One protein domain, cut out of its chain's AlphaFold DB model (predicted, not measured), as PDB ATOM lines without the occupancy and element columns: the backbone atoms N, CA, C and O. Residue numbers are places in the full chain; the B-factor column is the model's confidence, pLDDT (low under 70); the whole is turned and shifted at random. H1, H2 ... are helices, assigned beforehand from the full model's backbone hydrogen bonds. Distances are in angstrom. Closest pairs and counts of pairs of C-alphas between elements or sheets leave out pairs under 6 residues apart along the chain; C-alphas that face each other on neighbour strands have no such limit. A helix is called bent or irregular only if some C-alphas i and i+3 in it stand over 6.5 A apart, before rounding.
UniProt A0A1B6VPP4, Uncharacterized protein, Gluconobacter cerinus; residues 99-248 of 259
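What this domain is: This is residues 99 to 248 of the 259 residues of an uncharacterized protein of Gluconobacter cerinus (UniProt A0A1B6VPP4). What shape do these atoms make? They make an elongated bundle of four helices, H1, H3, H4 and H6, running up and down, each against the one before it, with H4 and H6 packed on each other and H1 packed on both. H2 slants away from this bundle and touches H1 alone, while residues 201 to 209 and the short H5 lie at the end far from Arg 99. What is printed? There are 150 residues with six named helices, H1 to H6 in that order, and no named strand: the class is all helix. The whole is only just compact, close to loose, with a radius of gyration of the C-alphas of 17.6 A and spans of 58 by 32 by 24 A.

How they stand to each other: What does the first helix meet? H1, residues 99 to 121, touches H2, residues 134 to 152, with its residues 116 to 120 alone; they form a helical hairpin at a steep tilt of 42 degrees, the closest C-alphas being those of Ala 119 and Arg 146, 5.6 A apart. H1 also touches H3, residues 154 to 167, opposite ways at a steep tilt of 43 degrees, closest at the C-alphas of Thr 109 and His 160, 5.8 A apart. How do the later helices stand? H3 and H4, residues 170 to 200, form a helical hairpin at a shallow tilt of 11 degrees, touching through residues 170 to 180 of H4 alone, with the C-alphas of Leu 165 and Lys 173 closest at 5.3 A. H4 touches H6, residues 215 to 247, opposite ways at a shallow tilt of 31 degrees, the C-alphas of Ser 189 and His 220 being closest at 4.8 A. H1 and H6 touch, opposite ways at a shallow tilt of 28 degrees, closest at the C-alphas of Leu 114 and Tyr 235, 5.8 A apart. What of H5 and the backbones? H5, residues 210 to 213, and H6 only just touch, only at the corner, with 3 pairs of C-alphas within 8 A, the closest those of Ser 211 and Gln 217 at 6.5 A. Every O i to N i+4 pair is within hydrogen-bond range in H1 and H4, against 14 of 15 in H2, 8 of 10 in H3 and 23 of 29 in H6; H5 is too short for such a pair.

Where its parts are: Where do the helices begin and end? H1 begins at C-alpha 99 (1.916, -2.500, 15.567) and is 32.9 A long; H2 is 27.5 A, H3 19.5 A and H4 44.5 A. H6 is 43.7 A long and ends at C-alpha 247 (11.435, 2.928, 17.961). Is H6 even? It has a kink of 51 degrees near residue 234 and is irregular, with C-alphas 242 and 245 at 7.2 A.

The domain as a whole: How large is it, and is it cut? The two C-alphas farthest apart, those of Arg 99 and Asp 209, are 59.1 A apart, and the printed part has no cut. Which link is long, and where is confidence low? The link from H1 to H2, 12 residues, is long. Residues 126 to 140, 200 to 214 and 248 have pLDDT under 70.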
ATOM      1  N   ARG A  99       0.822  -3.129  14.809       83.19
ATOM      2  CA  ARG A  99       1.916  -2.500  15.567       83.19
ATOM      3  C   ARG A  99       3.281  -3.049  15.207       83.19
ATOM      4  O   ARG A  99       4.223  -2.269  15.083       83.19
ATOM      5  N   LEU A 100       3.381  -4.367  15.074       86.25
ATOM      6  CA  LEU A 100       4.626  -5.015  14.696       86.25
ATOM      7  C   LEU A 100       5.060  -4.565  13.297       86.25
ATOM      8  O   LEU A 100       6.188  -4.118  13.138       86.25
ATOM      9  N   GLU A 101       4.139  -4.562  12.331       87.12
ATOM     10  CA  GLU A 101       4.409  -4.085  10.967       87.12
ATOM     11  C   GLU A 101       4.865  -2.614  10.955       87.12
ATOM     12  O   GLU A 101       5.831  -2.257  10.282       87.12
ATOM     13  N   LEU A 102       4.213  -1.745  11.738       87.88
ATOM     14  CA  LEU A 102       4.630  -0.346  11.874       87.88
ATOM     15  C   LEU A 102       6.025  -0.215  12.491       87.88
ATOM     16  O   LEU A 102       6.818   0.612  12.041       87.88
ATOM     17  N   PHE A 103       6.330  -1.003  13.521       88.75
ATOM     18  CA  PHE A 103       7.653  -1.018  14.136       88.75
ATOM     19  C   PHE A 103       8.724  -1.476  13.143       88.75
ATOM     20  O   PHE A 103       9.743  -0.803  13.009       88.75
ATOM     21  N   GLU A 104       8.473  -2.558  12.405       89.19
ATOM     22  CA  GLU A 104       9.379  -3.068  11.373       89.19
ATOM     23  C   GLU A 104       9.673  -1.995  10.324       89.19
ATOM     24  O   GLU A 104      10.836  -1.690  10.077       89.19
ATOM     25  N   LYS A 105       8.651  -1.309   9.796       90.81
ATOM     26  CA  LYS A 105       8.851  -0.215   8.826       90.81
ATOM     27  C   LYS A 105       9.622   0.971   9.384       90.81
ATOM     28  O   LYS A 105      10.423   1.597   8.676       90.81
ATOM     29  N   ARG A 106       9.422   1.281  10.662       91.75
ATOM     30  CA  ARG A 106      10.190   2.332  11.329       91.75
ATOM     31  C   ARG A 106      11.651   1.931  11.513       91.75
ATOM     32  O   ARG A 106      12.541   2.747  11.274       91.75
ATOM     33  N   PHE A 107      11.891   0.683  11.900       92.81
ATOM     34  CA  PHE A 107      13.225   0.139  12.099       92.81
ATOM     35  C   PHE A 107      13.993  -0.023  10.782       92.81
ATOM     36  O   PHE A 107      15.150   0.375  10.719       92.81
ATOM     37  N   GLU A 108      13.345  -0.506   9.719       93.62
ATOM     38  CA  GLU A 108      13.913  -0.572   8.363       93.62
ATOM     39  C   GLU A 108      14.431   0.803   7.917       93.62
ATOM     40  O   GLU A 108      15.561   0.927   7.449       93.62
ATOM     41  N   THR A 109      13.638   1.859   8.132       94.88
ATOM     42  CA  THR A 109      14.041   3.233   7.795       94.88
ATOM     43  C   THR A 109      15.264   3.672   8.604       94.88
ATOM     44  O   THR A 109      16.210   4.223   8.044       94.88
ATOM     45  N   TYR A 110      15.272   3.408   9.912       94.69
ATOM     46  CA  TYR A 110      16.410   3.723  10.776       94.69
ATOM     47  C   TYR A 110      17.692   3.007  10.322       94.69
ATOM     48  O   TYR A 110      18.732   3.643  10.150       94.69
ATOM     49  N   ASP A 111      17.612   1.694  10.109       94.44
ATOM     50  CA  ASP A 111      18.746   0.850   9.736       94.44
ATOM     51  C   ASP A 111      19.312   1.239   8.364       94.44
ATOM     52  O   ASP A 111      20.528   1.370   8.212       94.44
ATOM     53  N   LEU A 112      18.446   1.532   7.388       96.50
ATOM     54  CA  LEU A 112      18.862   2.003   6.071       96.50
ATOM     55  C   LEU A 112      19.630   3.329   6.157       96.50
ATOM     56  O   LEU A 112      20.756   3.425   5.665       96.50
ATOM     57  N   PHE A 113      19.071   4.345   6.822       96.38
ATOM     58  CA  PHE A 113      19.736   5.645   6.960       96.38
ATOM     59  C   PHE A 113      21.046   5.551   7.748       96.38
ATOM     60  O   PHE A 113      22.023   6.212   7.386       96.38
ATOM     61  N   LEU A 114      21.102   4.704   8.778       95.81
ATOM     62  CA  LEU A 114      22.319   4.434   9.539       95.81
ATOM     63  C   LEU A 114      23.408   3.818   8.652       95.81
ATOM     64  O   LEU A 114      24.527   4.336   8.593       95.81
ATOM     65  N   ARG A 115      23.090   2.733   7.935       95.75
ATOM     66  CA  ARG A 115      24.041   2.035   7.055       95.75
ATOM     67  C   ARG A 115      24.561   2.951   5.954       95.75
ATOM     68  O   ARG A 115      25.771   3.015   5.739       95.75
ATOM     69  N   MET A 116      23.667   3.700   5.313       96.62
ATOM     70  CA  MET A 116      24.005   4.617   4.225       96.62
ATOM     71  C   MET A 116      24.866   5.787   4.718       96.62
ATOM     72  O   MET A 116      25.877   6.108   4.096       96.62
ATOM     73  N   ALA A 117      24.545   6.374   5.876       95.94
ATOM     74  CA  ALA A 117      25.350   7.443   6.466       95.94
ATOM     75  C   ALA A 117      26.759   6.968   6.857       95.94
ATOM     76  O   ALA A 117      27.743   7.660   6.590       95.94
ATOM     77  N   VAL A 118      26.882   5.772   7.444       95.31
ATOM     78  CA  VAL A 118      28.182   5.186   7.808       95.31
ATOM     79  C   VAL A 118      29.005   4.845   6.567       95.31
ATOM     80  O   VAL A 118      30.208   5.114   6.539       95.31
ATOM     81  N   ALA A 119      28.382   4.263   5.538       94.25
ATOM     82  CA  ALA A 119      29.052   3.954   4.280       94.25
ATOM     83  C   ALA A 119      29.568   5.230   3.601       94.25
ATOM     84  O   ALA A 119      30.739   5.280   3.224       94.25
ATOM     85  N   ALA A 120      28.734   6.273   3.532       94.88
ATOM     86  CA  ALA A 120      29.092   7.561   2.951       94.88
ATOM     87  C   ALA A 120      30.187   8.287   3.739       94.88
ATOM     88  O   ALA A 120      31.117   8.805   3.131       94.88
ATOM     89  N   HIS A 121      30.143   8.286   5.076       93.94
ATOM     90  CA  HIS A 121      31.198   8.893   5.899       93.94
ATOM     91  C   HIS A 121      32.557   8.246   5.613       93.94
ATOM     92  O   HIS A 121      33.556   8.934   5.419       93.94
ATOM     93  N   LYS A 122      32.586   6.915   5.499       91.00
ATOM     94  CA  LYS A 122      33.813   6.168   5.217       91.00
ATOM     95  C   LYS A 122      34.261   6.247   3.750       91.00
ATOM     96  O   LYS A 122      35.305   5.680   3.422       91.00
ATOM     97  N   LEU A 123      33.507   6.889   2.853       89.44
ATOM     98  CA  LEU A 123      33.982   7.128   1.491       89.44
ATOM     99  C   LEU A 123      35.180   8.071   1.512       89.44
ATOM    100  O   LEU A 123      35.179   9.106   2.181       89.44
ATOM    101  N   THR A 124      36.189   7.717   0.732       83.06
ATOM    102  CA  THR A 124      37.428   8.485   0.593       83.06
ATOM    103  C   THR A 124      37.772   8.610  -0.890       83.06
ATOM    104  O   THR A 124      37.612   7.642  -1.627       83.06
ATOM    105  N   PRO A 125      38.201   9.773  -1.398       79.88
ATOM    106  CA  PRO A 125      38.568   9.893  -2.808       79.88
ATOM    107  C   PRO A 125      39.757   8.998  -3.171       79.88
ATOM    108  O   PRO A 125      40.753   8.979  -2.460       79.88
ATOM    109  N   THR A 126      39.713   8.329  -4.325       69.56
ATOM    110  CA  THR A 126      40.785   7.456  -4.840       69.56
ATOM    111  C   THR A 126      42.132   8.182  -4.943       69.56
ATOM    112  O   THR A 126      43.179   7.561  -4.796       69.56
ATOM    113  N   ALA A 127      42.120   9.515  -5.079       59.00
ATOM    114  CA  ALA A 127      43.314  10.361  -5.020       59.00
ATOM    115  C   ALA A 127      44.169  10.177  -3.744       59.00
ATOM    116  O   ALA A 127      45.336  10.551  -3.756       59.00
ATOM    117  N   SER A 128      43.635   9.624  -2.645       55.84
ATOM    118  CA  SER A 128      44.420   9.316  -1.437       55.84
ATOM    119  C   SER A 128      45.114   7.946  -1.462       55.84
ATOM    120  O   SER A 128      45.981   7.689  -0.625       55.84
ATOM    121  N   PHE A 129      44.776   7.068  -2.412       55.19
ATOM    122  CA  PHE A 129      45.237   5.679  -2.485       55.19
ATOM    123  C   PHE A 129      46.200   5.483  -3.660       55.19
ATOM    124  O   PHE A 129      45.834   4.954  -4.704       55.19
ATOM    125  N   TYR A 130      47.451   5.914  -3.509       57.38
ATOM    126  CA  TYR A 130      48.508   5.467  -4.421       57.38
ATOM    127  C   TYR A 130      48.863   4.012  -4.096       57.38
ATOM    128  O   TYR A 130      49.007   3.652  -2.925       57.38
ATOM    129  N   ILE A 131      48.902   3.191  -5.146       56.38
ATOM    130  CA  ILE A 131      48.980   1.729  -5.116       56.38
ATOM    131  C   ILE A 131      50.458   1.334  -5.127       56.38
ATOM    132  O   ILE A 131      51.030   1.170  -6.195       56.38
ATOM    133  N   ASP A 132      51.068   1.227  -3.952       54.19
ATOM    134  CA  ASP A 132      52.377   0.567  -3.786       54.19
ATOM    135  C   ASP A 132      52.384  -0.407  -2.587       54.19
ATOM    136  O   ASP A 132      53.403  -1.019  -2.295       54.19
ATOM    137  N   ASP A 133      51.236  -0.601  -1.916       59.38
ATOM    138  CA  ASP A 133      51.101  -1.417  -0.698       59.38
ATOM    139  C   ASP A 133      49.813  -2.267  -0.713       59.38
ATOM    140  O   ASP A 133      48.726  -1.755  -1.015       59.38
ATOM    141  N   GLU A 134      49.906  -3.550  -0.336       60.28
ATOM    142  CA  GLU A 134      48.767  -4.491  -0.245       60.28
ATOM    143  C   GLU A 134      47.645  -3.976   0.677       60.28
ATOM    144  O   GLU A 134      46.455  -4.167   0.403       60.28
ATOM    145  N   GLU A 135      48.006  -3.258   1.744       61.56
ATOM    146  CA  GLU A 135      47.060  -2.705   2.716       61.56
ATOM    147  C   GLU A 135      46.121  -1.670   2.068       61.56
ATOM    148  O   GLU A 135      44.910  -1.667   2.321       61.56
ATOM    149  N   ARG A 136      46.634  -0.870   1.120       62.97
ATOM    150  CA  ARG A 136      45.858   0.159   0.404       62.97
ATOM    151  C   ARG A 136      44.961  -0.407  -0.696       62.97
ATOM    152  O   ARG A 136      43.923   0.190  -0.986       62.97
ATOM    153  N   TYR A 137      45.293  -1.569  -1.270       60.16
ATOM    154  CA  TYR A 137      44.389  -2.282  -2.186       60.16
ATOM    155  C   TYR A 137      43.118  -2.747  -1.459       60.16
ATOM    156  O   TYR A 137      42.010  -2.654  -1.996       60.16
ATOM    157  N   SER A 138      43.266  -3.180  -0.200       68.19
ATOM    158  CA  SER A 138      42.129  -3.554   0.644       68.19
ATOM    159  C   SER A 138      41.168  -2.378   0.861       68.19
ATOM    160  O   SER A 138      39.949  -2.559   0.841       68.19
ATOM    161  N   ASP A 139      41.696  -1.162   1.001       69.19
ATOM    162  CA  ASP A 139      40.890   0.037   1.213       69.19
ATOM    163  C   ASP A 139      40.240   0.551  -0.069       69.19
ATOM    164  O   ASP A 139      39.073   0.944  -0.033       69.19
ATOM    165  N   TYR A 140      40.929   0.455  -1.209       69.06
ATOM    166  CA  TYR A 140      40.328   0.721  -2.516       69.06
ATOM    167  C   TYR A 140      39.110  -0.181  -2.768       69.06
ATOM    168  O   TYR A 140      38.033   0.307  -3.120       69.06
ATOM    169  N   LYS A 141      39.247  -1.489  -2.517       76.88
ATOM    170  CA  LYS A 141      38.146  -2.449  -2.669       76.88
ATOM    171  C   LYS A 141      36.971  -2.119  -1.745       76.88
ATOM    172  O   LYS A 141      35.850  -1.992  -2.222       76.88
ATOM    173  N   LYS A 142      37.231  -1.865  -0.454       82.75
ATOM    174  CA  LYS A 142      36.191  -1.429   0.502       82.75
ATOM    175  C   LYS A 142      35.476  -0.160   0.035       82.75
ATOM    176  O   LYS A 142      34.289   0.007   0.298       82.75
ATOM    177  N   ASN A 143      36.192   0.760  -0.604       84.94
ATOM    178  CA  ASN A 143      35.626   2.006  -1.100       84.94
ATOM    179  C   ASN A 143      34.728   1.773  -2.325       84.94
ATOM    180  O   ASN A 143      33.629   2.317  -2.383       84.94
ATOM    181  N   SER A 144      35.143   0.897  -3.246       84.81
ATOM    182  CA  SER A 144      34.304   0.433  -4.358       84.81
ATOM    183  C   SER A 144      33.027  -0.249  -3.859       84.81
ATOM    184  O   SER A 144      31.939   0.075  -4.331       84.81
ATOM    185  N   ASP A 145      33.136  -1.132  -2.863       87.94
ATOM    186  CA  ASP A 145      31.984  -1.821  -2.267       87.94
ATOM    187  C   ASP A 145      31.004  -0.825  -1.620       87.94
ATOM    188  O   ASP A 145      29.789  -0.970  -1.735       87.94
ATOM    189  N   ARG A 146      31.513   0.241  -0.982       91.94
ATOM    190  CA  ARG A 146      30.681   1.325  -0.424       91.94
ATOM    191  C   ARG A 146      29.964   2.117  -1.511       91.94
ATOM    192  O   ARG A 146      28.785   2.410  -1.344       91.94
ATOM    193  N   ILE A 147      30.648   2.463  -2.602       92.19
ATOM    194  CA  ILE A 147      30.026   3.146  -3.747       92.19
ATOM    195  C   ILE A 147      28.916   2.270  -4.334       92.19
ATOM    196  O   ILE A 147      27.823   2.771  -4.587       92.19
ATOM    197  N   PHE A 148      29.174   0.971  -4.507       93.12
ATOM    198  CA  PHE A 148      28.173   0.020  -4.987       93.12
ATOM    199  C   PHE A 148      26.951  -0.028  -4.063       93.12
ATOM    200  O   PHE A 148      25.837   0.198  -4.527       93.12
ATOM    201  N   LEU A 149      27.161  -0.209  -2.755       93.75
ATOM    202  CA  LEU A 149      26.089  -0.236  -1.757       93.75
ATOM    203  C   LEU A 149      25.245   1.045  -1.777       93.75
ATOM    204  O   LEU A 149      24.018   0.978  -1.729       93.75
ATOM    205  N   LEU A 150      25.890   2.213  -1.869       94.88
ATOM    206  CA  LEU A 150      25.194   3.500  -1.896       94.88
ATOM    207  C   LEU A 150      24.347   3.684  -3.161       94.88
ATOM    208  O   LEU A 150      23.271   4.270  -3.085       94.88
ATOM    209  N   LYS A 151      24.812   3.181  -4.307       95.25
ATOM    210  CA  LYS A 151      24.062   3.236  -5.569       95.25
ATOM    211  C   LYS A 151      22.905   2.251  -5.602       95.25
ATOM    212  O   LYS A 151      21.815   2.602  -6.034       95.25
ATOM    213  N   GLU A 152      23.134   1.029  -5.135       96.31
ATOM    214  CA  GLU A 152      22.107  -0.013  -5.096       96.31
ATOM    215  C   GLU A 152      20.910   0.418  -4.236       96.31
ATOM    216  O   GLU A 152      19.763   0.199  -4.616       96.31
ATOM    217  N   ASN A 153      21.174   1.117  -3.130       95.88
ATOM    218  CA  ASN A 153      20.158   1.555  -2.173       95.88
ATOM    219  C   ASN A 153      19.686   3.008  -2.392       95.88
ATOM    220  O   ASN A 153      19.023   3.572  -1.520       95.88
ATOM    221  N   GLU A 154      20.019   3.653  -3.516       94.56
ATOM    222  CA  GLU A 154      19.649   5.055  -3.773       94.56
ATOM    223  C   GLU A 154      18.124   5.246  -3.773       94.56
ATOM    224  O   GLU A 154      17.592   6.097  -3.053       94.56
ATOM    225  N   ASN A 155      17.418   4.407  -4.534       96.62
ATOM    226  CA  ASN A 155      15.960   4.459  -4.642       96.62
ATOM    227  C   ASN A 155      15.276   4.122  -3.315       96.62
ATOM    228  O   ASN A 155      14.292   4.769  -2.952       96.62
ATOM    229  N   ASP A 156      15.820   3.162  -2.571       95.94
ATOM    230  CA  ASP A 156      15.285   2.774  -1.270       95.94
ATOM    231  C   ASP A 156      15.457   3.910  -0.261       95.94
ATOM    232  O   ASP A 156      14.504   4.280   0.424       95.94
ATOM    233  N   LEU A 157      16.626   4.557  -0.227       95.81
ATOM    234  CA  LEU A 157      16.867   5.705   0.649       95.81
ATOM    235  C   LEU A 157      15.925   6.872   0.321       95.81
ATOM    236  O   LEU A 157      15.441   7.558   1.226       95.81
ATOM    237  N   ILE A 158      15.630   7.093  -0.965       95.81
ATOM    238  CA  ILE A 158      14.644   8.088  -1.401       95.81
ATOM    239  C   ILE A 158      13.242   7.695  -0.932       95.81
ATOM    240  O   ILE A 158      12.577   8.506  -0.290       95.81
ATOM    241  N   SER A 159      12.817   6.464  -1.213       96.00
ATOM    242  CA  SER A 159      11.490   5.941  -0.883       96.00
ATOM    243  C   SER A 159      11.212   5.990   0.622       96.00
ATOM    244  O   SER A 159      10.210   6.558   1.057       96.00
ATOM    245  N   HIS A 160      12.147   5.498   1.439       94.56
ATOM    246  CA  HIS A 160      12.059   5.564   2.897       94.56
ATOM    247  C   HIS A 160      12.100   7.010   3.413       94.56
ATOM    248  O   HIS A 160      11.386   7.350   4.358       94.56
ATOM    249  N   GLY A 161      12.882   7.886   2.772       92.94
ATOM    250  CA  GLY A 161      12.906   9.316   3.072       92.94
ATOM    251  C   GLY A 161      11.547   9.990   2.854       92.94
ATOM    252  O   GLY A 161      11.091  10.735   3.718       92.94
ATOM    253  N   GLU A 162      10.851   9.694   1.756       93.81
ATOM    254  CA  GLU A 162       9.505  10.234   1.517       93.81
ATOM    255  C   GLU A 162       8.447   9.584   2.424       93.81
ATOM    256  O   GLU A 162       7.614  10.282   3.007       93.81
ATOM    257  N   GLY A 163       8.521   8.264   2.626       91.38
ATOM    258  CA  GLY A 163       7.630   7.520   3.522       91.38
ATOM    259  C   GLY A 163       7.743   7.939   4.992       91.38
ATOM    260  O   GLY A 163       6.783   7.808   5.758       91.38
ATOM    261  N   SER A 164       8.881   8.515   5.388       92.31
ATOM    262  CA  SER A 164       9.120   8.967   6.760       92.31
ATOM    263  C   SER A 164       8.141  10.049   7.237       92.31
ATOM    264  O   SER A 164       7.824  10.108   8.427       92.31
ATOM    265  N   LEU A 165       7.579  10.843   6.315       91.62
ATOM    266  CA  LEU A 165       6.558  11.841   6.637       91.62
ATOM    267  C   LEU A 165       5.333  11.203   7.302       91.62
ATOM    268  O   LEU A 165       4.793  11.758   8.255       91.62
ATOM    269  N   PHE A 166       4.919  10.029   6.824       89.19
ATOM    270  CA  PHE A 166       3.764   9.307   7.355       89.19
ATOM    271  C   PHE A 166       4.117   8.469   8.585       89.19
ATOM    272  O   PHE A 166       3.304   8.332   9.496       89.19
ATOM    273  N   LEU A 167       5.325   7.904   8.619       87.06
ATOM    274  CA  LEU A 167       5.741   6.990   9.686       87.06
ATOM    275  C   LEU A 167       6.143   7.708  10.981       87.06
ATOM    276  O   LEU A 167       5.977   7.135  12.067       87.06
ATOM    277  N   PHE A 168       6.661   8.933  10.860       89.06
ATOM    278  CA  PHE A 168       7.279   9.680  11.958       89.06
ATOM    279  C   PHE A 168       6.822  11.141  12.045       89.06
ATOM    280  O   PHE A 168       6.709  11.680  13.145       89.06
ATOM    281  N   GLY A 169       6.539  11.782  10.908       90.00
ATOM    282  CA  GLY A 169       6.132  13.185  10.840       90.00
ATOM    283  C   GLY A 169       7.166  14.104  10.171       90.00
ATOM    284  O   GLY A 169       8.235  13.657   9.743       90.00
ATOM    285  N   PRO A 170       6.851  15.407  10.051       92.50
ATOM    286  CA  PRO A 170       7.624  16.356   9.246       92.50
ATOM    287  C   PRO A 170       9.017  16.657   9.809       92.50
ATOM    288  O   PRO A 170       9.946  16.891   9.038       92.50
ATOM    289  N   GLU A 171       9.184  16.624  11.132       90.31
ATOM    290  CA  GLU A 171      10.469  16.889  11.793       90.31
ATOM    291  C   GLU A 171      11.507  15.821  11.435       90.31
ATOM    292  O   GLU A 171      12.604  16.136  10.968       90.31
ATOM    293  N   VAL A 172      11.120  14.547  11.561       93.25
ATOM    294  CA  VAL A 172      11.971  13.414  11.181       93.25
ATOM    295  C   VAL A 172      12.251  13.439   9.683       93.25
ATOM    296  O   VAL A 172      13.407  13.317   9.284       93.25
ATOM    297  N   LYS A 173      11.229  13.688   8.852       94.69
ATOM    298  CA  LYS A 173      11.408  13.812   7.399       94.69
ATOM    299  C   LYS A 173      12.451  14.872   7.046       94.69
ATOM    300  O   LYS A 173      13.335  14.617   6.236       94.69
ATOM    301  N   SER A 174      12.387  16.039   7.686       95.62
ATOM    302  CA  SER A 174      13.342  17.127   7.461       95.62
ATOM    303  C   SER A 174      14.775  16.713   7.811       95.62
ATOM    304  O   SER A 174      15.693  16.926   7.013       95.62
ATOM    305  N   ALA A 175      14.974  16.057   8.959       95.25
ATOM    306  CA  ALA A 175      16.284  15.560   9.373       95.25
ATOM    307  C   ALA A 175      16.842  14.511   8.391       95.25
ATOM    308  O   ALA A 175      18.003  14.595   7.977       95.25
ATOM    309  N   LEU A 176      16.003  13.561   7.965       96.56
ATOM    310  CA  LEU A 176      16.370  12.533   6.991       96.56
ATOM    311  C   LEU A 176      16.652  13.130   5.601       96.56
ATOM    312  O   LEU A 176      17.597  12.709   4.938       96.56
ATOM    313  N   ASP A 177      15.921  14.164   5.176       96.94
ATOM    314  CA  ASP A 177      16.163  14.874   3.914       96.94
ATOM    315  C   ASP A 177      17.510  15.612   3.909       96.94
ATOM    316  O   ASP A 177      18.211  15.647   2.890       96.94
ATOM    317  N   VAL A 178      17.906  16.211   5.038       96.81
ATOM    318  CA  VAL A 178      19.248  16.795   5.196       96.81
ATOM    319  C   VAL A 178      20.309  15.703   5.090       96.81
ATOM    320  O   VAL A 178      21.245  15.851   4.304       96.81
ATOM    321  N   ALA A 179      20.146  14.589   5.805       96.88
ATOM    322  CA  ALA A 179      21.102  13.489   5.763       96.88
ATOM    323  C   ALA A 179      21.235  12.867   4.368       96.88
ATOM    324  O   ALA A 179      22.352  12.689   3.884       96.88
ATOM    325  N   ARG A 180      20.115  12.623   3.680       97.12
ATOM    326  CA  ARG A 180      20.077  12.128   2.295       97.12
ATOM    327  C   ARG A 180      20.873  13.032   1.356       97.12
ATOM    328  O   ARG A 180      21.688  12.542   0.577       97.12
ATOM    329  N   ARG A 181      20.701  14.356   1.465       97.06
ATOM    330  CA  ARG A 181      21.475  15.324   0.669       97.06
ATOM    331  C   ARG A 181      22.974  15.227   0.933       97.06
ATOM    332  O   ARG A 181      23.743  15.274  -0.020       97.06
ATOM    333  N   GLN A 182      23.389  15.069   2.188       97.38
ATOM    334  CA  GLN A 182      24.808  14.937   2.540       97.38
ATOM    335  C   GLN A 182      25.398  13.612   2.032       97.38
ATOM    336  O   GLN A 182      26.473  13.603   1.437       97.38
ATOM    337  N   ILE A 183      24.661  12.504   2.169       97.50
ATOM    338  CA  ILE A 183      25.045  11.184   1.643       97.50
ATOM    339  C   ILE A 183      25.288  11.255   0.130       97.50
ATOM    340  O   ILE A 183      26.372  10.903  -0.342       97.50
ATOM    341  N   PHE A 184      24.314  11.761  -0.632       97.06
ATOM    342  CA  PHE A 184      24.434  11.850  -2.088       97.06
ATOM    343  C   PHE A 184      25.461  12.886  -2.533       97.06
ATOM    344  O   PHE A 184      26.203  12.642  -3.482       97.06
ATOM    345  N   SER A 185      25.570  14.016  -1.833       95.75
ATOM    346  CA  SER A 185      26.579  15.020  -2.159       95.75
ATOM    347  C   SER A 185      27.999  14.476  -2.005       95.75
ATOM    348  O   SER A 185      28.839  14.700  -2.887       95.75
ATOM    349  N   LYS A 186      28.257  13.711  -0.935       95.06
ATOM    350  CA  LYS A 186      29.545  13.052  -0.730       95.06
ATOM    351  C   LYS A 186      29.816  11.977  -1.780       95.06
ATOM    352  O   LYS A 186      30.930  11.940  -2.303       95.06
ATOM    353  N   LEU A 187      28.822  11.158  -2.131       95.38
ATOM    354  CA  LEU A 187      28.941  10.166  -3.206       95.38
ATOM    355  C   LEU A 187      29.330  10.834  -4.533       95.38
ATOM    356  O   LEU A 187      30.407  10.564  -5.059       95.38
ATOM    357  N   ILE A 188      28.510  11.778  -5.010       94.81
ATOM    358  CA  ILE A 188      28.711  12.480  -6.286       94.81
ATOM    359  C   ILE A 188      30.079  13.168  -6.324       94.81
ATOM    360  O   ILE A 188      30.801  13.079  -7.316       94.81
ATOM    361  N   SER A 189      30.461  13.842  -5.238       92.62
ATOM    362  CA  SER A 189      31.736  14.563  -5.178       92.62
ATOM    363  C   SER A 189      32.941  13.629  -5.151       92.62
ATOM    364  O   SER A 189      33.961  13.924  -5.773       92.62
ATOM    365  N   THR A 190      32.824  12.481  -4.480       90.31
ATOM    366  CA  THR A 190      33.871  11.451  -4.472       90.31
ATOM    367  C   THR A 190      34.042  10.858  -5.869       90.31
ATOM    368  O   THR A 190      35.162  10.775  -6.366       90.31
ATOM    369  N   GLU A 191      32.945  10.519  -6.547       91.12
ATOM    370  CA  GLU A 191      32.985   9.992  -7.913       91.12
ATOM    371  C   GLU A 191      33.532  11.004  -8.923       91.12
ATOM    372  O   GLU A 191      34.325  10.637  -9.792       91.12
ATOM    373  N   ALA A 192      33.170  12.282  -8.790       88.69
ATOM    374  CA  ALA A 192      33.697  13.347  -9.635       88.69
ATOM    375  C   ALA A 192      35.223  13.465  -9.507       88.69
ATOM    376  O   ALA A 192      35.924  13.521 -10.518       88.69
ATOM    377  N   ILE A 193      35.751  13.433  -8.276       85.12
ATOM    378  CA  ILE A 193      37.200  13.446  -8.039       85.12
ATOM    379  C   ILE A 193      37.855  12.179  -8.600       85.12
ATOM    380  O   ILE A 193      38.878  12.281  -9.272       85.12
ATOM    381  N   ASN A 194      37.269  10.999  -8.376       84.19
ATOM    382  CA  ASN A 194      37.818   9.732  -8.867       84.19
ATOM    383  C   ASN A 194      37.924   9.720 -10.395       84.19
ATOM    384  O   ASN A 194      38.989   9.436 -10.940       84.19
ATOM    385  N   LYS A 195      36.859  10.135 -11.085       85.31
ATOM    386  CA  LYS A 195      36.832  10.234 -12.547       85.31
ATOM    387  C   LYS A 195      37.874  11.219 -13.078       85.31
ATOM    388  O   LYS A 195      38.525  10.948 -14.084       85.31
ATOM    389  N   GLN A 196      38.067  12.355 -12.407       78.94
ATOM    390  CA  GLN A 196      39.112  13.314 -12.778       78.94
ATOM    391  C   GLN A 196      40.525  12.735 -12.614       78.94
ATOM    392  O   GLN A 196      41.392  13.020 -13.441       78.94
ATOM    393  N   VAL A 197      40.768  11.936 -11.571       75.38
ATOM    394  CA  VAL A 197      42.053  11.248 -11.341       75.38
ATOM    395  C   VAL A 197      42.315  10.212 -12.433       75.38
ATOM    396  O   VAL A 197      43.412  10.186 -12.988       75.38
ATOM    397  N   GLU A 198      41.308   9.407 -12.782       77.25
ATOM    398  CA  GLU A 198      41.394   8.415 -13.862       77.25
ATOM    399  C   GLU A 198      41.708   9.065 -15.217       77.25
ATOM    400  O   GLU A 198      42.553   8.574 -15.959       77.25
ATOM    401  N   GLN A 199      41.068  10.197 -15.530       77.25
ATOM    402  CA  GLN A 199      41.241  10.888 -16.813       77.25
ATOM    403  C   GLN A 199      42.564  11.655 -16.927       77.25
ATOM    404  O   GLN A 199      43.171  11.680 -17.997       77.25
ATOM    405  N   ASN A 200      43.016  12.303 -15.849       69.31
ATOM    406  CA  ASN A 200      44.187  13.187 -15.887       69.31
ATOM    407  C   ASN A 200      45.495  12.503 -15.473       69.31
ATOM    408  O   ASN A 200      46.572  13.089 -15.631       69.31
ATOM    409  N   GLY A 201      45.406  11.274 -14.965       60.75
ATOM    410  CA  GLY A 201      46.516  10.545 -14.380       60.75
ATOM    411  C   GLY A 201      46.885  11.069 -12.980       60.75
ATOM    412  O   GLY A 201      46.750  12.263 -12.688       60.75
ATOM    413  N   PRO A 202      47.417  10.203 -12.100       58.97
ATOM    414  CA  PRO A 202      47.750  10.568 -10.724       58.97
ATOM    415  C   PRO A 202      48.778  11.713 -10.608       58.97
ATOM    416  O   PRO A 202      48.807  12.445  -9.622       58.97
ATOM    417  N   SER A 203      49.657  11.873 -11.597       51.53
ATOM    418  CA  SER A 203      50.813  12.775 -11.534       51.53
ATOM    419  C   SER A 203      50.486  14.256 -11.766       51.53
ATOM    420  O   SER A 203      51.259  15.113 -11.343       51.53
ATOM    421  N   LYS A 204      49.338  14.596 -12.377       47.06
ATOM    422  CA  LYS A 204      48.941  16.001 -12.630       47.06
ATOM    423  C   LYS A 204      48.193  16.668 -11.472       47.06
ATOM    424  O   LYS A 204      48.086  17.889 -11.453       47.06
ATOM    425  N   ILE A 205      47.706  15.891 -10.504       49.59
ATOM    426  CA  ILE A 205      46.966  16.395  -9.330       49.59
ATOM    427  C   ILE A 205      47.915  16.685  -8.151       49.59
ATOM    428  O   ILE A 205      47.568  17.443  -7.247       49.59
ATOM    429  N   PHE A 206      49.132  16.127  -8.174       46.56
ATOM    430  CA  PHE A 206      50.114  16.239  -7.088       46.56
ATOM    431  C   PHE A 206      50.910  17.544  -7.058       46.56
ATOM    432  O   PHE A 206      51.550  17.837  -6.048       46.56
ATOM    433  N   THR A 207      50.863  18.364  -8.112       44.34
ATOM    434  CA  THR A 207      51.276  19.753  -7.935       44.34
ATOM    435  C   THR A 207      50.191  20.418  -7.098       44.34
ATOM    436  O   THR A 207      49.062  20.616  -7.541       44.34
ATOM    437  N   SER A 208      50.532  20.766  -5.859       47.34
ATOM    438  CA  SER A 208      49.707  21.558  -4.935       47.34
ATOM    439  C   SER A 208      49.150  22.854  -5.558       47.34
ATOM    440  O   SER A 208      48.230  23.462  -5.007       47.34
ATOM    441  N   ASP A 209      49.650  23.237  -6.735       43.34
ATOM    442  CA  ASP A 209      49.171  24.327  -7.576       43.34
ATOM    443  C   ASP A 209      47.949  24.005  -8.459       43.34
ATOM    444  O   ASP A 209      47.166  24.918  -8.722       43.34
ATOM    445  N   PHE A 210      47.720  22.759  -8.902       46.53
ATOM    446  CA  PHE A 210      46.579  22.439  -9.783       46.53
ATOM    447  C   PHE A 210      45.256  22.374  -9.008       46.53
ATOM    448  O   PHE A 210      44.270  22.989  -9.410       46.53
ATOM    449  N   SER A 211      45.253  21.741  -7.828       50.38
ATOM    450  CA  SER A 211      44.078  21.704  -6.940       50.38
ATOM    451  C   SER A 211      43.690  23.070  -6.369       50.38
ATOM    452  O   SER A 211      42.545  23.263  -5.966       50.38
ATOM    453  N   ARG A 212      44.621  24.034  -6.333       52.06
ATOM    454  CA  ARG A 212      44.329  25.428  -5.958       52.06
ATOM    455  C   ARG A 212      43.668  26.225  -7.084       52.06
ATOM    456  O   ARG A 212      43.049  27.245  -6.794       52.06
ATOM    457  N   ARG A 213      43.817  25.788  -8.339       55.09
ATOM    458  CA  ARG A 213      43.377  26.527  -9.532       55.09
ATOM    459  C   ARG A 213      42.139  25.946 -10.210       55.09
ATOM    460  O   ARG A 213      41.492  26.703 -10.923       55.09
ATOM    461  N   ASP A 214      41.787  24.675  -9.990       69.38
ATOM    462  CA  ASP A 214      40.528  24.112 -10.500       69.38
ATOM    463  C   ASP A 214      39.359  24.382  -9.526       69.38
ATOM    464  O   ASP A 214      39.259  23.732  -8.475       69.38
ATOM    465  N   PRO A 215      38.451  25.327  -9.847       78.00
ATOM    466  CA  PRO A 215      37.303  25.638  -9.000       78.00
ATOM    467  C   PRO A 215      36.364  24.437  -8.806       78.00
ATOM    468  O   PRO A 215      35.732  24.326  -7.756       78.00
ATOM    469  N   THR A 216      36.317  23.507  -9.763       81.06
ATOM    470  CA  THR A 216      35.450  22.320  -9.715       81.06
ATOM    471  C   THR A 216      35.944  21.327  -8.669       81.06
ATOM    472  O   THR A 216      35.177  20.848  -7.834       81.06
ATOM    473  N   GLN A 217      37.251  21.048  -8.659       79.06
ATOM    474  CA  GLN A 217      37.845  20.142  -7.677       79.06
ATOM    475  C   GLN A 217      37.738  20.715  -6.257       79.06
ATOM    476  O   GLN A 217      37.482  19.975  -5.305       79.06
ATOM    477  N   ARG A 218      37.897  22.037  -6.111       82.19
ATOM    478  CA  ARG A 218      37.726  22.726  -4.828       82.19
ATOM    479  C   ARG A 218      36.299  22.588  -4.298       82.19
ATOM    480  O   ARG A 218      36.142  22.214  -3.140       82.19
ATOM    481  N   PHE A 219      35.297  22.819  -5.147       88.06
ATOM    482  CA  PHE A 219      33.889  22.639  -4.790       88.06
ATOM    483  C   PHE A 219      33.613  21.219  -4.279       88.06
ATOM    484  O   PHE A 219      33.086  21.049  -3.184       88.06
ATOM    485  N   HIS A 220      34.047  20.184  -5.005       89.06
ATOM    486  CA  HIS A 220      33.830  18.797  -4.575       89.06
ATOM    487  C   HIS A 220      34.537  18.452  -3.259       89.06
ATOM    488  O   HIS A 220      33.966  17.749  -2.426       89.06
ATOM    489  N   ARG A 221      35.753  18.964  -3.027       87.50
ATOM    490  CA  ARG A 221      36.452  18.770  -1.745       87.50
ATOM    491  C   ARG A 221      35.739  19.460  -0.584       87.50
ATOM    492  O   ARG A 221      35.691  18.893   0.501       87.50
ATOM    493  N   GLU A 222      35.178  20.643  -0.809       90.31
ATOM    494  CA  GLU A 222      34.384  21.358   0.195       90.31
ATOM    495  C   GLU A 222      33.097  20.598   0.541       90.31
ATOM    496  O   GLU A 222      32.796  20.403   1.715       90.31
ATOM    497  N   MET A 223      32.389  20.063  -0.460       90.81
ATOM    498  CA  MET A 223      31.203  19.230  -0.224       90.81
ATOM    499  C   MET A 223      31.532  17.953   0.563       90.81
ATOM    500  O   MET A 223      30.773  17.564   1.454       90.81
ATOM    501  N   ILE A 224      32.678  17.321   0.279       91.75
ATOM    502  CA  ILE A 224      33.166  16.163   1.043       91.75
ATOM    503  C   ILE A 224      33.462  16.560   2.490       91.75
ATOM    504  O   ILE A 224      32.976  15.889   3.393       91.75
ATOM    505  N   ALA A 225      34.185  17.662   2.714       91.25
ATOM    506  CA  ALA A 225      34.523  18.137   4.056       91.25
ATOM    507  C   ALA A 225      33.273  18.469   4.889       91.25
ATOM    508  O   ALA A 225      33.167  18.046   6.038       91.25
ATOM    509  N   ASN A 226      32.291  19.149   4.290       93.44
ATOM    510  CA  ASN A 226      31.012  19.447   4.937       93.44
ATOM    511  C   ASN A 226      30.260  18.163   5.323       93.44
ATOM    512  O   ASN A 226      29.715  18.050   6.423       93.44
ATOM    513  N   SER A 227      30.262  17.170   4.431       95.00
ATOM    514  CA  SER A 227      29.641  15.872   4.695       95.00
ATOM    515  C   SER A 227      30.387  15.090   5.782       95.00
ATOM    516  O   SER A 227      29.750  14.425   6.594       95.00
ATOM    517  N   ASP A 228      31.718  15.188   5.833       93.69
ATOM    518  CA  ASP A 228      32.556  14.559   6.859       93.69
ATOM    519  C   ASP A 228      32.365  15.149   8.249       93.69
ATOM    520  O   ASP A 228      32.472  14.432   9.241       93.69
ATOM    521  N   GLU A 229      32.018  16.430   8.346       94.88
ATOM    522  CA  GLU A 229      31.617  17.016   9.621       94.88
ATOM    523  C   GLU A 229      30.200  16.573  10.027       94.88
ATOM    524  O   GLU A 229      29.936  16.282  11.199       94.88
ATOM    525  N   PHE A 230      29.276  16.512   9.065       97.12
ATOM    526  CA  PHE A 230      27.864  16.246   9.329       97.12
ATOM    527  C   PHE A 230      27.562  14.773   9.641       97.12
ATOM    528  O   PHE A 230      26.923  14.471  10.650       97.12
ATOM    529  N   LEU A 231      27.980  13.850   8.769       96.31
ATOM    530  CA  LEU A 231      27.579  12.441   8.810       96.31
ATOM    531  C   LEU A 231      27.881  11.743  10.147       96.31
ATOM    532  O   LEU A 231      26.967  11.090  10.655       96.31
ATOM    533  N   PRO A 232      29.073  11.879  10.768       96.31
ATOM    534  CA  PRO A 232      29.333  11.286  12.079       96.31
ATOM    535  C   PRO A 232      28.402  11.806  13.167       96.31
ATOM    536  O   PRO A 232      27.847  11.003  13.913       96.31
ATOM    537  N   ARG A 233      28.152  13.119  13.219       95.81
ATOM    538  CA  ARG A 233      27.195  13.693  14.178       95.81
ATOM    539  C   ARG A 233      25.785  13.162  13.928       95.81
ATOM    540  O   ARG A 233      25.073  12.813  14.866       95.81
ATOM    541  N   PHE A 234      25.391  13.045  12.662       95.81
ATOM    542  CA  PHE A 234      24.092  12.498  12.302       95.81
ATOM    543  C   PHE A 234      23.926  11.053  12.783       95.81
ATOM    544  O   PHE A 234      23.009  10.796  13.552       95.81
ATOM    545  N   TYR A 235      24.791  10.108  12.402       93.06
ATOM    546  CA  TYR A 235      24.545   8.702  12.750       93.06
ATOM    547  C   TYR A 235      24.862   8.351  14.214       93.06
ATOM    548  O   TYR A 235      24.352   7.352  14.713       93.06
ATOM    549  N   GLN A 236      25.698   9.133  14.910       91.94
ATOM    550  CA  GLN A 236      26.034   8.876  16.319       91.94
ATOM    551  C   GLN A 236      25.003   9.445  17.287       91.94
ATOM    552  O   GLN A 236      24.704   8.805  18.293       91.94
ATOM    553  N   THR A 237      24.481  10.643  17.014       91.31
ATOM    554  CA  THR A 237      23.604  11.348  17.956       91.31
ATOM    555  C   THR A 237      22.290  11.777  17.318       91.31
ATOM    556  O   THR A 237      21.238  11.450  17.858       91.31
ATOM    557  N   GLY A 238      22.320  12.422  16.148       90.12
ATOM    558  CA  GLY A 238      21.117  13.007  15.540       90.12
ATOM    559  C   GLY A 238      20.044  11.983  15.148       90.12
ATOM    560  O   GLY A 238      18.874  12.148  15.477       90.12
ATOM    561  N   LEU A 239      20.428  10.901  14.475       90.94
ATOM    562  CA  LEU A 239      19.521   9.848  14.026       90.94
ATOM    563  C   LEU A 239      18.911   9.078  15.215       90.94
ATOM    564  O   LEU A 239      17.684   8.957  15.258       90.94
ATOM    565  N   PRO A 240      19.698   8.614  16.212       91.19
ATOM    566  CA  PRO A 240      19.135   8.044  17.431       91.19
ATOM    567  C   PRO A 240      18.182   8.990  18.158       91.19
ATOM    568  O   PRO A 240      17.110   8.559  18.562       91.19
ATOM    569  N   GLU A 241      18.533  10.264  18.323       91.56
ATOM    570  CA  GLU A 241      17.708  11.233  19.051       91.56
ATOM    571  C   GLU A 241      16.340  11.436  18.393       91.56
ATOM    572  O   GLU A 241      15.309  11.331  19.059       91.56
ATOM    573  N   VAL A 242      16.332  11.634  17.074       90.44
ATOM    574  CA  VAL A 242      15.115  11.902  16.300       90.44
ATOM    575  C   VAL A 242      14.236  10.651  16.159       90.44
ATOM    576  O   VAL A 242      13.011  10.758  16.151       90.44
ATOM    577  N   MET A 243      14.821   9.449  16.076       87.38
ATOM    578  CA  MET A 243      14.055   8.213  15.847       87.38
ATOM    579  C   MET A 243      13.712   7.432  17.122       87.38
ATOM    580  O   MET A 243      12.743   6.669  17.121       87.38
ATOM    581  N   LYS A 244      14.435   7.632  18.232       85.94
ATOM    582  CA  LYS A 244      14.212   6.927  19.509       85.94
ATOM    583  C   LYS A 244      12.758   6.964  20.001       85.94
ATOM    584  O   LYS A 244      12.286   5.899  20.401       85.94
ATOM    585  N   PRO A 245      12.018   8.089  19.945       86.50
ATOM    586  CA  PRO A 245      10.620   8.118  20.389       86.50
ATOM    587  C   PRO A 245       9.707   7.153  19.621       86.50
ATOM    588  O   PRO A 245       8.710   6.678  20.153       86.50
ATOM    589  N   TYR A 246      10.056   6.837  18.372       83.62
ATOM    590  CA  TYR A 246       9.234   6.040  17.461       83.62
ATOM    591  C   TYR A 246       9.639   4.566  17.410       83.62
ATOM    592  O   TYR A 246       8.841   3.728  16.982       83.62
ATOM    593  N   LEU A 247      10.870   4.272  17.835       80.31
ATOM    594  CA  LEU A 247      11.435   2.928  17.961       80.31
ATOM    595  C   LEU A 247      11.187   2.320  19.348       80.31
ATOM    596  O   LEU A 247      11.374   1.122  19.543       80.31
ATOM    597  N   GLN A 248      10.747   3.115  20.324       69.81
ATOM    598  CA  GLN A 248      10.210   2.578  21.566       69.81
ATOM    599  C   GLN A 248       8.788   2.081  21.301       69.81
ATOM    600  O   GLN A 248       7.893   2.861  20.979       69.81
TER     601      GLN A 248